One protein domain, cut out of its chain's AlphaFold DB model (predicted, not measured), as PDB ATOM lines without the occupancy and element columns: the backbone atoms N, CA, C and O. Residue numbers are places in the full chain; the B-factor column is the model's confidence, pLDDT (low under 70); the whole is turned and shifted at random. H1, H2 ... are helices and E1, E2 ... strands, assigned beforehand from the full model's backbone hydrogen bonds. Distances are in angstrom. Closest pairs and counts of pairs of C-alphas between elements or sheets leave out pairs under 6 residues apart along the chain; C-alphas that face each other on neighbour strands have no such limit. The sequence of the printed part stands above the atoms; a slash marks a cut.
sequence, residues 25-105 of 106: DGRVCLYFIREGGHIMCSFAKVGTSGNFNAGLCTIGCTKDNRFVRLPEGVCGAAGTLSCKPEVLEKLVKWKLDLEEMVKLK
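AT A GLANCE: This is residues 25 to 105 of the 106 residues of the protein "Putative ixodes 10 kDa peptide protein" of Ixodes ricinus (UniProt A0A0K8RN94). H1 forms the core of a small body, with a small antiparallel sheet of three strands covering one side of it and H2 packed along another side, so that H1 lies between the sheet and H2. The two helices run side by side, and a long loop of residues 70 to 84 leads from the sheet round to the start of H2, at the end of the body where H1 also begins. The printed part has 81 residues, with two named helices and three named strands in the order H1, E1, E2, E3, H2; the sheet runs E1, E2, E3, antiparallel throughout, and the class is mixed, helices and strands. It is compact, with a radius of gyration of the C-alphas of 12.0 A, and its C-alphas span 31 by 26 by 19 A.

HOW THE PARTS SIT: H1, residues 26 to 43, is on the sheet at a height of 8.3 A over it. It lies over E1, residues 49 to 53, and E2, residues 58 to 61, and runs slantwise to the strands, at 38 degrees to E1 on the local plane. The closest C-alphas of H1 and E1 are those of His 38 and Ser 49, 4.3 A apart; those of H1 and E2 are Cys 41 and Cys 61, 5.7 A apart. E1 and E2 form a hairpin, with N 50 and O 60 within hydrogen-bond range at 2.7 A and N 60 and O 51 at 2.9 A. E2 also forms a hairpin with E3, residues 67 to 69, where N 68 and O 59 are 2.8 A apart and N 59 and O 68 are 2.9 A apart. E1, E2 and E3 make a meander, each strand the antiparallel neighbour of the one before; E1 and E3 are its edge strands. H1 on one face of this sheet makes two layers, one of helix and one of strands. H2, residues 85 to 104, is not on the sheet and is apart from E1 and E2. H2 touches H1, with the C-alphas of Gly 36 and Lys 95 closest at 4.8 A, and they run the same way at a shallow tilt of 19 degrees. In H1 and H2 every O i to N i+4 pair is within hydrogen-bond range.

IN THESE COORDINATES: H1 begins at C-alpha 26 (34.848, 3.419, 124.994) and is 25.9 A from first to last C-alpha. E1 measures 11.7 A, E2 9.7 A and E3 6.5 A. H2, 28.7 A long, ends at C-alpha 104 (23.609, 24.192, 104.399).

THE WHOLE: The C-alphas of Ala 78 and Leu 104 are the two farthest apart, at 35.9 A. The printed part has no cut. The link from E3 to H2 is long, with 15 residues; the other links are tight. Mean pLDDT of the printed part is 93.8, and no printed residue is under 70.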
ATOM      1  N   ASP A  25      31.451   0.127 125.389       80.94
ATOM      2  CA  ASP A  25      32.862   0.126 124.989       80.94
ATOM      3  C   ASP A  25      33.266   1.562 124.605       80.94
ATOM      4  O   ASP A  25      32.651   2.196 123.741       80.94
ATOM      5  N   GLY A  26      34.320   2.080 125.245       81.62
ATOM      6  CA  GLY A  26      34.848   3.419 124.994       81.62
ATOM      7  C   GLY A  26      35.197   3.678 123.523       81.62
ATOM      8  O   GLY A  26      35.179   4.832 123.086       81.62
ATOM      9  N   ARG A  27      35.438   2.623 122.731       88.50
ATOM     10  CA  ARG A  27      35.646   2.715 121.279       88.50
ATOM     11  C   ARG A  27      34.450   3.295 120.531       88.50
ATOM     12  O   ARG A  27      34.663   3.986 119.538       88.50
ATOM     13  N   VAL A  28      33.222   3.080 121.009       92.94
ATOM     14  CA  VAL A  28      32.010   3.617 120.369       92.94
ATOM     15  C   VAL A  28      31.989   5.142 120.463       92.94
ATOM     16  O   VAL A  28      31.879   5.824 119.448       92.94
ATOM     17  N   CYS A  29      32.183   5.709 121.657       94.69
ATOM     18  CA  CYS A  29      32.267   7.162 121.806       94.69
ATOM     19  C   CYS A  29      33.482   7.739 121.069       94.69
ATOM     20  O   CYS A  29      33.375   8.788 120.435       94.69
ATOM     21  N   LEU A  30      34.629   7.047 121.100       94.56
ATOM     22  CA  LEU A  30      35.824   7.496 120.386       94.56
ATOM     23  C   LEU A  30      35.603   7.567 118.867       94.56
ATOM     24  O   LEU A  30      36.131   8.476 118.225       94.56
ATOM     25  N   TYR A  31      34.811   6.652 118.299       96.50
ATOM     26  CA  TYR A  31      34.403   6.708 116.897       96.50
ATOM     27  C   TYR A  31      33.656   8.012 116.593       96.50
ATOM     28  O   TYR A  31      34.105   8.779 115.746       96.50
ATOM     29  N   PHE A  32      32.593   8.338 117.335       97.81
ATOM     30  CA  PHE A  32      31.833   9.572 117.087       97.81
ATOM     31  C   PHE A  32      32.641  10.850 117.353       97.81
ATOM     32  O   PHE A  32      32.505  11.825 116.615       97.81
ATOM     33  N   ILE A  33      33.533  10.836 118.350       97.75
ATOM     34  CA  ILE A  33      34.498  11.920 118.594       97.75
ATOM     35  C   ILE A  33      35.381  12.152 117.360       97.75
ATOM     36  O   ILE A  33      35.552  13.295 116.931       97.75
ATOM     37  N   ARG A  34      35.928  11.081 116.771       97.81
ATOM     38  CA  ARG A  34      36.766  11.164 115.567       97.81
ATOM     39  C   ARG A  34      35.982  11.639 114.354       97.81
ATOM     40  O   ARG A  34      36.453  12.533 113.662       97.81
ATOM     41  N   GLU A  35      34.789  11.107 114.136       98.38
ATOM     42  CA  GLU A  35      33.937  11.472 113.004       98.38
ATOM     43  C   GLU A  35      33.512  12.945 113.047       98.38
ATOM     44  O   GLU A  35      33.713  13.678 112.078       98.38
ATOM     45  N   GLY A  36      32.994  13.421 114.183       98.06
ATOM     46  CA  GLY A  36      32.640  14.835 114.337       98.06
ATOM     47  C   GLY A  36      33.868  15.749 114.246       98.06
ATOM     48  O   GLY A  36      33.831  16.790 113.587       98.06
ATOM     49  N   GLY A  37      35.002  15.321 114.814       97.88
ATOM     50  CA  GLY A  37      36.283  16.008 114.651       97.88
ATOM     51  C   GLY A  37      36.715  16.106 113.187       97.88
ATOM     52  O   GLY A  37      37.149  17.167 112.745       97.88
ATOM     53  N   HIS A  38      36.557  15.030 112.413       98.38
ATOM     54  CA  HIS A  38      36.912  14.990 110.998       98.38
ATOM     55  C   HIS A  38      36.078  15.984 110.192       98.38
ATOM     56  O   HIS A  38      36.643  16.732 109.390       98.38
ATOM     57  N   ILE A  39      34.766  16.034 110.441       98.12
ATOM     58  CA  ILE A  39      33.858  16.987 109.793       98.12
ATOM     59  C   ILE A  39      34.292  18.423 110.105       98.12
ATOM     60  O   ILE A  39      34.501  19.210 109.183       98.12
ATOM     61  N   MET A  40      34.500  18.750 111.382       97.38
ATOM     62  CA  MET A  40      34.895  20.095 111.816       97.38
ATOM     63  C   MET A  40      36.248  20.535 111.249       97.38
ATOM     64  O   MET A  40      36.353  21.627 110.690       97.38
ATOM     65  N   CYS A  41      37.279  19.694 111.362       97.88
ATOM     66  CA  CYS A  41      38.610  20.007 110.841       97.88
ATOM     67  C   CYS A  41      38.584  20.197 109.316       97.88
ATOM     68  O   CYS A  41      39.181  21.148 108.803       97.88
ATOM     69  N   SER A  42      37.844  19.340 108.599       97.06
ATOM     70  CA  SER A  42      37.742  19.414 107.137       97.06
ATOM     71  C   SER A  42      36.964  20.650 106.697       97.06
ATOM     72  O   SER A  42      37.401  21.359 105.792       97.06
ATOM     73  N   PHE A  43      35.851  20.958 107.372       95.75
ATOM     74  CA  PHE A  43      35.053  22.154 107.112       95.75
ATOM     75  C   PHE A  43      35.865  23.439 107.326       95.75
ATOM     76  O   PHE A  43      35.825  24.346 106.497       95.75
ATOM     77  N   ALA A  44      36.676  23.483 108.385       94.94
ATOM     78  CA  ALA A  44      37.585  24.593 108.666       94.94
ATOM     79  C   ALA A  44      38.861  24.599 107.795       94.94
ATOM     80  O   ALA A  44      39.676  25.507 107.928       94.94
ATOM     81  N   LYS A  45      39.039  23.620 106.892       96.31
ATOM     82  CA  LYS A  45      40.202  23.458 105.997       96.31
ATOM     83  C   LYS A  45      41.549  23.299 106.719       96.31
ATOM     84  O   LYS A  45      42.598  23.561 106.136       96.31
ATOM     85  N   VAL A  46      41.533  22.782 107.946       97.25
ATOM     86  CA  VAL A  46      42.724  22.560 108.794       97.25
ATOM     87  C   VAL A  46      43.079  21.072 108.909       97.25
ATOM     88  O   VAL A  46      43.622  20.604 109.908       97.25
ATOM     89  N   GLY A  47      42.778  20.302 107.860       96.62
ATOM     90  CA  GLY A  47      43.068  18.870 107.779       96.62
ATOM     91  C   GLY A  47      41.926  17.991 108.287       96.62
ATOM     92  O   GLY A  47      40.757  18.332 108.158       96.62
ATOM     93  N   THR A  48      42.280  16.833 108.829       97.00
ATOM     94  CA  THR A  48      41.364  15.797 109.332       97.00
ATOM     95  C   THR A  48      41.495  15.659 110.849       97.00
ATOM     96  O   THR A  48      42.367  16.280 111.457       97.00
ATOM     97  N   SER A  49      40.647  14.845 111.480       96.69
ATOM     98  CA  SER A  49      40.776  14.523 112.905       96.69
ATOM     99  C   SER A  49      42.111  13.837 113.218       96.69
ATOM    100  O   SER A  49      42.467  12.847 112.578       96.69
ATOM    101  N   GLY A  50      42.799  14.322 114.245       95.12
ATOM    102  CA  GLY A  50      43.991  13.729 114.840       95.12
ATOM    103  C   GLY A  50      43.699  13.077 116.194       95.12
ATOM    104  O   GLY A  50      42.715  12.356 116.370       95.12
ATOM    105  N   ASN A  51      44.581  13.323 117.166       94.56
ATOM    106  CA  ASN A  51      44.496  12.707 118.487       94.56
ATOM    107  C   ASN A  51      43.428  13.368 119.366       94.56
ATOM    108  O   ASN A  51      43.330  14.593 119.449       94.56
ATOM    109  N   PHE A  52      42.655  12.534 120.060       94.81
ATOM    110  CA  PHE A  52      41.765  12.965 121.132       94.81
ATOM    111  C   PHE A  52      42.561  13.151 122.431       94.81
ATOM    112  O   PHE A  52      43.357  12.292 122.803       94.81
ATOM    113  N   ASN A  53      42.322  14.263 123.123       93.44
ATOM    114  CA  ASN A  53      42.855  14.566 124.443       93.44
ATOM    115  C   ASN A  53      41.689  14.662 125.437       93.44
ATOM    116  O   ASN A  53      40.924  15.629 125.417       93.44
ATOM    117  N   ALA A  54      41.569  13.657 126.305       89.50
ATOM    118  CA  ALA A  54      40.508  13.591 127.305       89.50
ATOM    119  C   ALA A  54      40.659  14.673 128.389       89.50
ATOM    120  O   ALA A  54      39.667  15.299 128.758       89.50
ATOM    121  N   GLY A  55      41.901  14.971 128.799       89.50
ATOM    122  CA  GLY A  55      42.236  16.016 129.773       89.50
ATOM    123  C   GLY A  55      41.729  17.403 129.380       89.50
ATOM    124  O   GLY A  55      41.217  18.144 130.213       89.50
ATOM    125  N   LEU A  56      41.822  17.737 128.091       92.94
ATOM    126  CA  LEU A  56      41.357  19.017 127.548       92.94
ATOM    127  C   LEU A  56      39.942  18.951 126.957       92.94
ATOM    128  O   LEU A  56      39.360  19.990 126.643       92.94
ATOM    129  N   CYS A  57      39.373  17.752 126.824       95.25
ATOM    130  CA  CYS A  57      38.134  17.481 126.100       95.25
ATOM    131  C   CYS A  57      38.138  18.039 124.666       95.25
ATOM    132  O   CYS A  57      37.209  18.718 124.217       95.25
ATOM    133  N   THR A  58      39.227  17.777 123.948       96.44
ATOM    134  CA  THR A  58      39.445  18.271 122.583       96.44
ATOM    135  C   THR A  58      39.908  17.160 121.662       96.44
ATOM    136  O   THR A  58      40.646  16.271 122.086       96.44
ATOM    137  N   ILE A  59      39.582  17.265 120.378       97.50
ATOM    138  CA  ILE A  59      40.233  16.497 119.318       97.50
ATOM    139  C   ILE A  59      41.086  17.425 118.456       97.50
ATOM    140  O   ILE A  59      40.634  18.492 118.043       97.50
ATOM    141  N   GLY A  60      42.344  17.051 118.233       97.88
ATOM    142  CA  GLY A  60      43.245  17.805 117.365       97.88
ATOM    143  C   GLY A  60      42.863  17.679 115.894       97.88
ATOM    144  O   GLY A  60      42.239  16.698 115.490       97.88
ATOM    145  N   CYS A  61      43.285  18.648 115.093       98.31
ATOM    146  CA  CYS A  61      43.303  18.570 113.640       98.31
ATOM    147  C   CYS A  61      44.730  18.287 113.154       98.31
ATOM    148  O   CYS A  61      45.705  18.640 113.818       98.31
ATOM    149  N   THR A  62      44.874  17.642 111.997       97.75
ATOM    150  CA  THR A  62      46.194  17.250 111.470       97.75
ATOM    151  C   THR A  62      47.037  18.412 110.941       97.75
ATOM    152  O   THR A  62      48.222  18.212 110.682       97.75
ATOM    153  N   LYS A  63      46.471  19.619 110.793       97.00
ATOM    154  CA  LYS A  63      47.200  20.827 110.381       97.00
ATOM    155  C   LYS A  63      47.047  21.968 111.386       97.00
ATOM    156  O   LYS A  63      46.113  22.012 112.186       97.00
ATOM    157  N   ASP A  64      47.998  22.895 111.310       94.25
ATOM    158  CA  ASP A  64      47.975  24.220 111.941       94.25
ATOM    159  C   ASP A  64      47.832  24.235 113.471       94.25
ATOM    160  O   ASP A  64      47.447  25.251 114.048       94.25
ATOM    161  N   ASN A  65      48.135  23.112 114.138       94.56
ATOM    162  CA  ASN A  65      48.001  22.947 115.589       94.56
ATOM    163  C   ASN A  65      46.616  23.393 116.107       94.56
ATOM    164  O   ASN A  65      46.491  24.066 117.132       94.56
ATOM    165  N   ARG A  66      45.565  23.079 115.339       96.81
ATOM    166  CA  ARG A  66      44.178  23.423 115.670       96.81
ATOM    167  C   ARG A  66      43.503  22.300 116.442       96.81
ATOM    168  O   ARG A  66      43.802  21.124 116.248       96.81
ATOM    169  N   PHE A  67      42.551  22.675 117.290       96.62
ATOM    170  CA  PHE A  67      41.795  21.754 118.131       96.62
ATOM    171  C   PHE A  67      40.309  22.095 118.081       96.62
ATOM    172  O   PHE A  67      39.930  23.267 118.071       96.62
ATOM    173  N   VAL A  68      39.476  21.062 118.091       96.50
ATOM    174  CA  VAL A  68      38.023  21.158 118.197       96.50
ATOM    175  C   VAL A  68      37.637  20.741 119.607       96.50
ATOM    176  O   VAL A  68      37.980  19.643 120.054       96.50
ATOM    177  N   ARG A  69      36.937  21.618 120.325       95.81
ATOM    178  CA  ARG A  69      36.389  21.295 121.643       95.81
ATOM    179  C   ARG A  69      35.147  20.426 121.480       95.81
ATOM    180  O   ARG A  69      34.303  20.715 120.635       95.81
ATOM    181  N   LEU A  70      35.060  19.361 122.272       96.19
ATOM    182  CA  LEU A  70      33.893  18.489 122.276       96.19
ATOM    183  C   LEU A  70      32.711  19.148 123.005       96.19
ATOM    184  O   LEU A  70      32.927  20.043 123.831       96.19
ATOM    185  N   PRO A  71      31.474  18.702 122.727       95.62
ATOM    186  CA  PRO A  71      30.287  19.189 123.416       95.62
ATOM    187  C   PRO A  71      30.369  19.043 124.936       95.62
ATOM    188  O   PRO A  71      30.972  18.110 125.474       95.62
ATOM    189  N   GLU A  72      29.689  19.944 125.636       93.06
ATOM    190  CA  GLU A  72      29.609  19.907 127.089       93.06
ATOM    191  C   GLU A  72      28.957  18.609 127.598       93.06
ATOM    192  O   GLU A  72      27.941  18.124 127.078       93.06
ATOM    193  N   GLY A  73      29.551  18.038 128.645       90.88
ATOM    194  CA  GLY A  73      29.111  16.782 129.249       90.88
ATOM    195  C   GLY A  73      29.617  15.520 128.547       90.88
ATOM    196  O   GLY A  73      29.259  14.433 128.981       90.88
ATOM    197  N   VAL A  74      30.445  15.631 127.496       93.38
ATOM    198  CA  VAL A  74      31.116  14.462 126.894       93.38
ATOM    199  C   VAL A  74      32.273  13.968 127.763       93.38
ATOM    200  O   VAL A  74      32.406  12.765 127.984       93.38
ATOM    201  N   CYS A  75      33.105  14.880 128.267       92.12
ATOM    202  CA  CYS A  75      34.180  14.542 129.200       92.12
ATOM    203  C   CYS A  75      33.784  14.919 130.627       92.12
ATOM    204  O   CYS A  75      33.147  15.950 130.853       92.12
ATOM    205  N   GLY A  76      34.183  14.092 131.593       84.38
ATOM    206  CA  GLY A  76      34.018  14.379 133.014       84.38
ATOM    207  C   GLY A  76      34.941  15.504 133.493       84.38
ATOM    208  O   GLY A  76      35.912  15.854 132.822       84.38
ATOM    209  N   ALA A  77      34.675  16.032 134.691       75.94
ATOM    210  CA  ALA A  77      35.425  17.150 135.280       75.94
ATOM    211  C   ALA A  77      36.941  16.889 135.413       75.94
ATOM    212  O   ALA A  77      37.735  17.816 135.308       75.94
ATOM    213  N   ALA A  78      37.344  15.628 135.592       74.31
ATOM    214  CA  ALA A  78      38.749  15.215 135.652       74.31
ATOM    215  C   ALA A  78      39.366  14.907 134.271       74.31
ATOM    216  O   ALA A  78      40.438  14.311 134.194       74.31
ATOM    217  N   GLY A  79      38.680  15.242 133.174       73.56
ATOM    218  CA  GLY A  79      39.149  14.934 131.825       73.56
ATOM    219  C   GLY A  79      39.115  13.442 131.494       73.56
ATOM    220  O   GLY A  79      39.970  12.934 130.774       73.56
ATOM    221  N   THR A  80      38.144  12.710 132.043       83.56
ATOM    222  CA  THR A  80      37.909  11.296 131.734       83.56
ATOM    223  C   THR A  80      36.783  11.150 130.713       83.56
ATOM    224  O   THR A  80      35.824  11.923 130.715       83.56
ATOM    225  N   LEU A  81      36.879  10.145 129.839       88.00
ATOM    226  CA  LEU A  81      35.795   9.760 128.936       88.00
ATOM    227  C   LEU A  81      35.146   8.479 129.465       88.00
ATOM    228  O   LEU A  81      35.765   7.418 129.460       88.00
ATOM    229  N   SER A  82      33.893   8.578 129.906       90.25
ATOM    230  CA  SER A  82      33.057   7.425 130.248       90.25
ATOM    231  C   SER A  82      31.933   7.341 129.225       90.25
ATOM    232  O   SER A  82      31.096   8.240 129.154       90.25
ATOM    233  N   CYS A  83      31.935   6.294 128.398       91.00
ATOM    234  CA  CYS A  83      30.967   6.155 127.313       91.00
ATOM    235  C   CYS A  83      29.625   5.636 127.845       91.00
ATOM    236  O   CYS A  83      29.306   4.456 127.736       91.00
ATOM    237  N   LYS A  84      28.858   6.522 128.475       93.12
ATOM    238  CA  LYS A  84      27.490   6.257 128.931       93.12
ATOM    239  C   LYS A  84      26.476   6.590 127.828       93.12
ATOM    240  O   LYS A  84      26.819   7.369 126.934       93.12
ATOM    241  N   PRO A  85      25.240   6.062 127.883       92.44
ATOM    242  CA  PRO A  85      24.171   6.407 126.950       92.44
ATOM    243  C   PRO A  85      24.012   7.904 126.715       92.44
ATOM    244  O   PRO A  85      23.945   8.320 125.562       92.44
ATOM    245  N   GLU A  86      24.059   8.724 127.768       93.31
ATOM    246  CA  GLU A  86      23.867  10.170 127.621       93.31
ATOM    247  C   GLU A  86      25.030  10.830 126.860       93.31
ATOM    248  O   GLU A  86      24.836  11.767 126.085       93.31
ATOM    249  N   VAL A  87      26.255  10.331 127.058       94.38
ATOM    250  CA  VAL A  87      27.455  10.802 126.347       94.38
ATOM    251  C   VAL A  87      27.406  10.386 124.881       94.38
ATOM    252  O   VAL A  87      27.714  11.189 123.999       94.38
ATOM    253  N   LEU A  88      26.999   9.145 124.611       95.19
ATOM    254  CA  LEU A  88      26.861   8.638 123.253       95.19
ATOM    255  C   LEU A  88      25.796   9.417 122.474       95.19
ATOM    256  O   LEU A  88      26.067   9.854 121.359       95.19
ATOM    257  N   GLU A  89      24.627   9.652 123.069       96.06
ATOM    258  CA  GLU A  89      23.548  10.435 122.457       96.06
ATOM    259  C   GLU A  89      24.014  11.852 122.099       96.06
ATOM    260  O   GLU A  89      23.820  12.305 120.968       96.06
ATOM    261  N   LYS A  90      24.721  12.524 123.018       96.56
ATOM    262  CA  LYS A  90      25.329  13.841 122.763       96.56
ATOM    263  C   LYS A  90      26.296  13.815 121.579       96.56
ATOM    264  O   LYS A  90      26.275  14.730 120.761       96.56
ATOM    265  N   LEU A  91      27.141  12.789 121.481       97.81
ATOM    266  CA  LEU A  91      28.119  12.656 120.399       97.81
ATOM    267  C   LEU A  91      27.468  12.355 119.045       97.81
ATOM    268  O   LEU A  91      27.876  12.928 118.034       97.81
ATOM    269  N   VAL A  92      26.445  11.496 119.021       97.81
ATOM    270  CA  VAL A  92      25.654  11.209 117.816       97.81
ATOM    271  C   VAL A  92      24.961  12.479 117.334       97.81
ATOM    272  O   VAL A  92      25.102  12.844 116.167       97.81
ATOM    273  N   LYS A  93      24.271  13.185 118.237       98.12
ATOM    274  CA  LYS A  93      23.606  14.450 117.919       98.12
ATOM    275  C   LYS A  93      24.596  15.482 117.389       98.12
ATOM    276  O   LYS A  93      24.355  16.072 116.345       98.12
ATOM    277  N   TRP A  94      25.733  15.648 118.061       98.00
ATOM    278  CA  TRP A  94      26.778  16.567 117.624       98.00
ATOM    279  C   TRP A  94      27.259  16.267 116.202       98.00
ATOM    280  O   TRP A  94      27.345  17.186 115.393       98.00
ATOM    281  N   LYS A  95      27.510  14.997 115.857       97.88
ATOM    282  CA  LYS A  95      27.869  14.612 114.483       97.88
ATOM    283  C   LYS A  95      26.775  15.001 113.479       97.88
ATOM    284  O   LYS A  95      27.099  15.590 112.453       97.88
ATOM    285  N   LEU A  96      25.510  14.694 113.765       98.12
ATOM    286  CA  LEU A  96      24.389  15.002 112.866       98.12
ATOM    287  C   LEU A  96      24.222  16.513 112.648       98.12
ATOM    288  O   LEU A  96      24.115  16.951 111.503       98.12
ATOM    289  N   ASP A  97      24.279  17.303 113.723       97.69
ATOM    290  CA  ASP A  97      24.186  18.766 113.658       97.69
ATOM    291  C   ASP A  97      25.341  19.341 112.794       97.69
ATOM    292  O   ASP A  97      25.145  20.252 111.987       97.69
ATOM    293  N   LEU A  98      26.556  18.776 112.897       97.44
ATOM    294  CA  LEU A  98      27.694  19.139 112.040       97.44
ATOM    295  C   LEU A  98      27.460  18.794 110.562       97.44
ATOM    296  O   LEU A  98      27.753  19.609 109.687       97.44
ATOM    297  N   GLU A  99      26.954  17.596 110.263       97.31
ATOM    298  CA  GLU A  99      26.651  17.176 108.889       97.31
ATOM    299  C   GLU A  99      25.601  18.081 108.236       97.31
ATOM    300  O   GLU A  99      25.731  18.435 107.061       97.31
ATOM    301  N   GLU A 100      24.577  18.479 108.991       97.12
ATOM    302  CA  GLU A 100      23.567  19.432 108.540       97.12
ATOM    303  C   GLU A 100      24.182  20.806 108.245       97.12
ATOM    304  O   GLU A 100      23.985  21.347 107.155       97.12
ATOM    305  N   MET A 101      25.014  21.333 109.151       94.25
ATOM    306  CA  MET A 101      25.710  22.605 108.931       94.25
ATOM    307  C   MET A 101      26.569  22.597 107.664       94.25
ATOM    308  O   MET A 101      26.581  23.582 106.925       94.25
ATOM    309  N   VAL A 102      27.268  21.494 107.378       94.25
ATOM    310  CA  VAL A 102      28.065  21.373 106.148       94.25
ATOM    311  C   VAL A 102      27.176  21.362 104.905       94.25
ATOM    312  O   VAL A 102      27.541  21.976 103.904       94.25
ATOM    313  N   LYS A 103      26.016  20.693 104.946       93.94
ATOM    314  CA  LYS A 103      25.064  20.669 103.821       93.94
ATOM    315  C   LYS A 103      24.502  22.057 103.518       93.94
ATOM    316  O   LYS A 103      24.423  22.416 102.354       93.94
ATOM    317  N   LEU A 104      24.172  22.841 104.545       91.44
ATOM    318  CA  LEU A 104      23.609  24.192 104.399       91.44
ATOM    319  C   LEU A 104      24.610  25.240 103.883       91.44
ATOM    320  O   LEU A 104      24.217  26.349 103.528       91.44
ATOM    321  N   LYS A 105      25.909  24.931 103.907       80.75
ATOM    322  CA  LYS A 105      26.995  25.836 103.496       80.75
ATOM    323  C   LYS A 105      27.585  25.500 102.123       80.75
ATOM    324  O   LYS A 105      28.489  26.214 101.686       80.75
TER     325      LYS A 105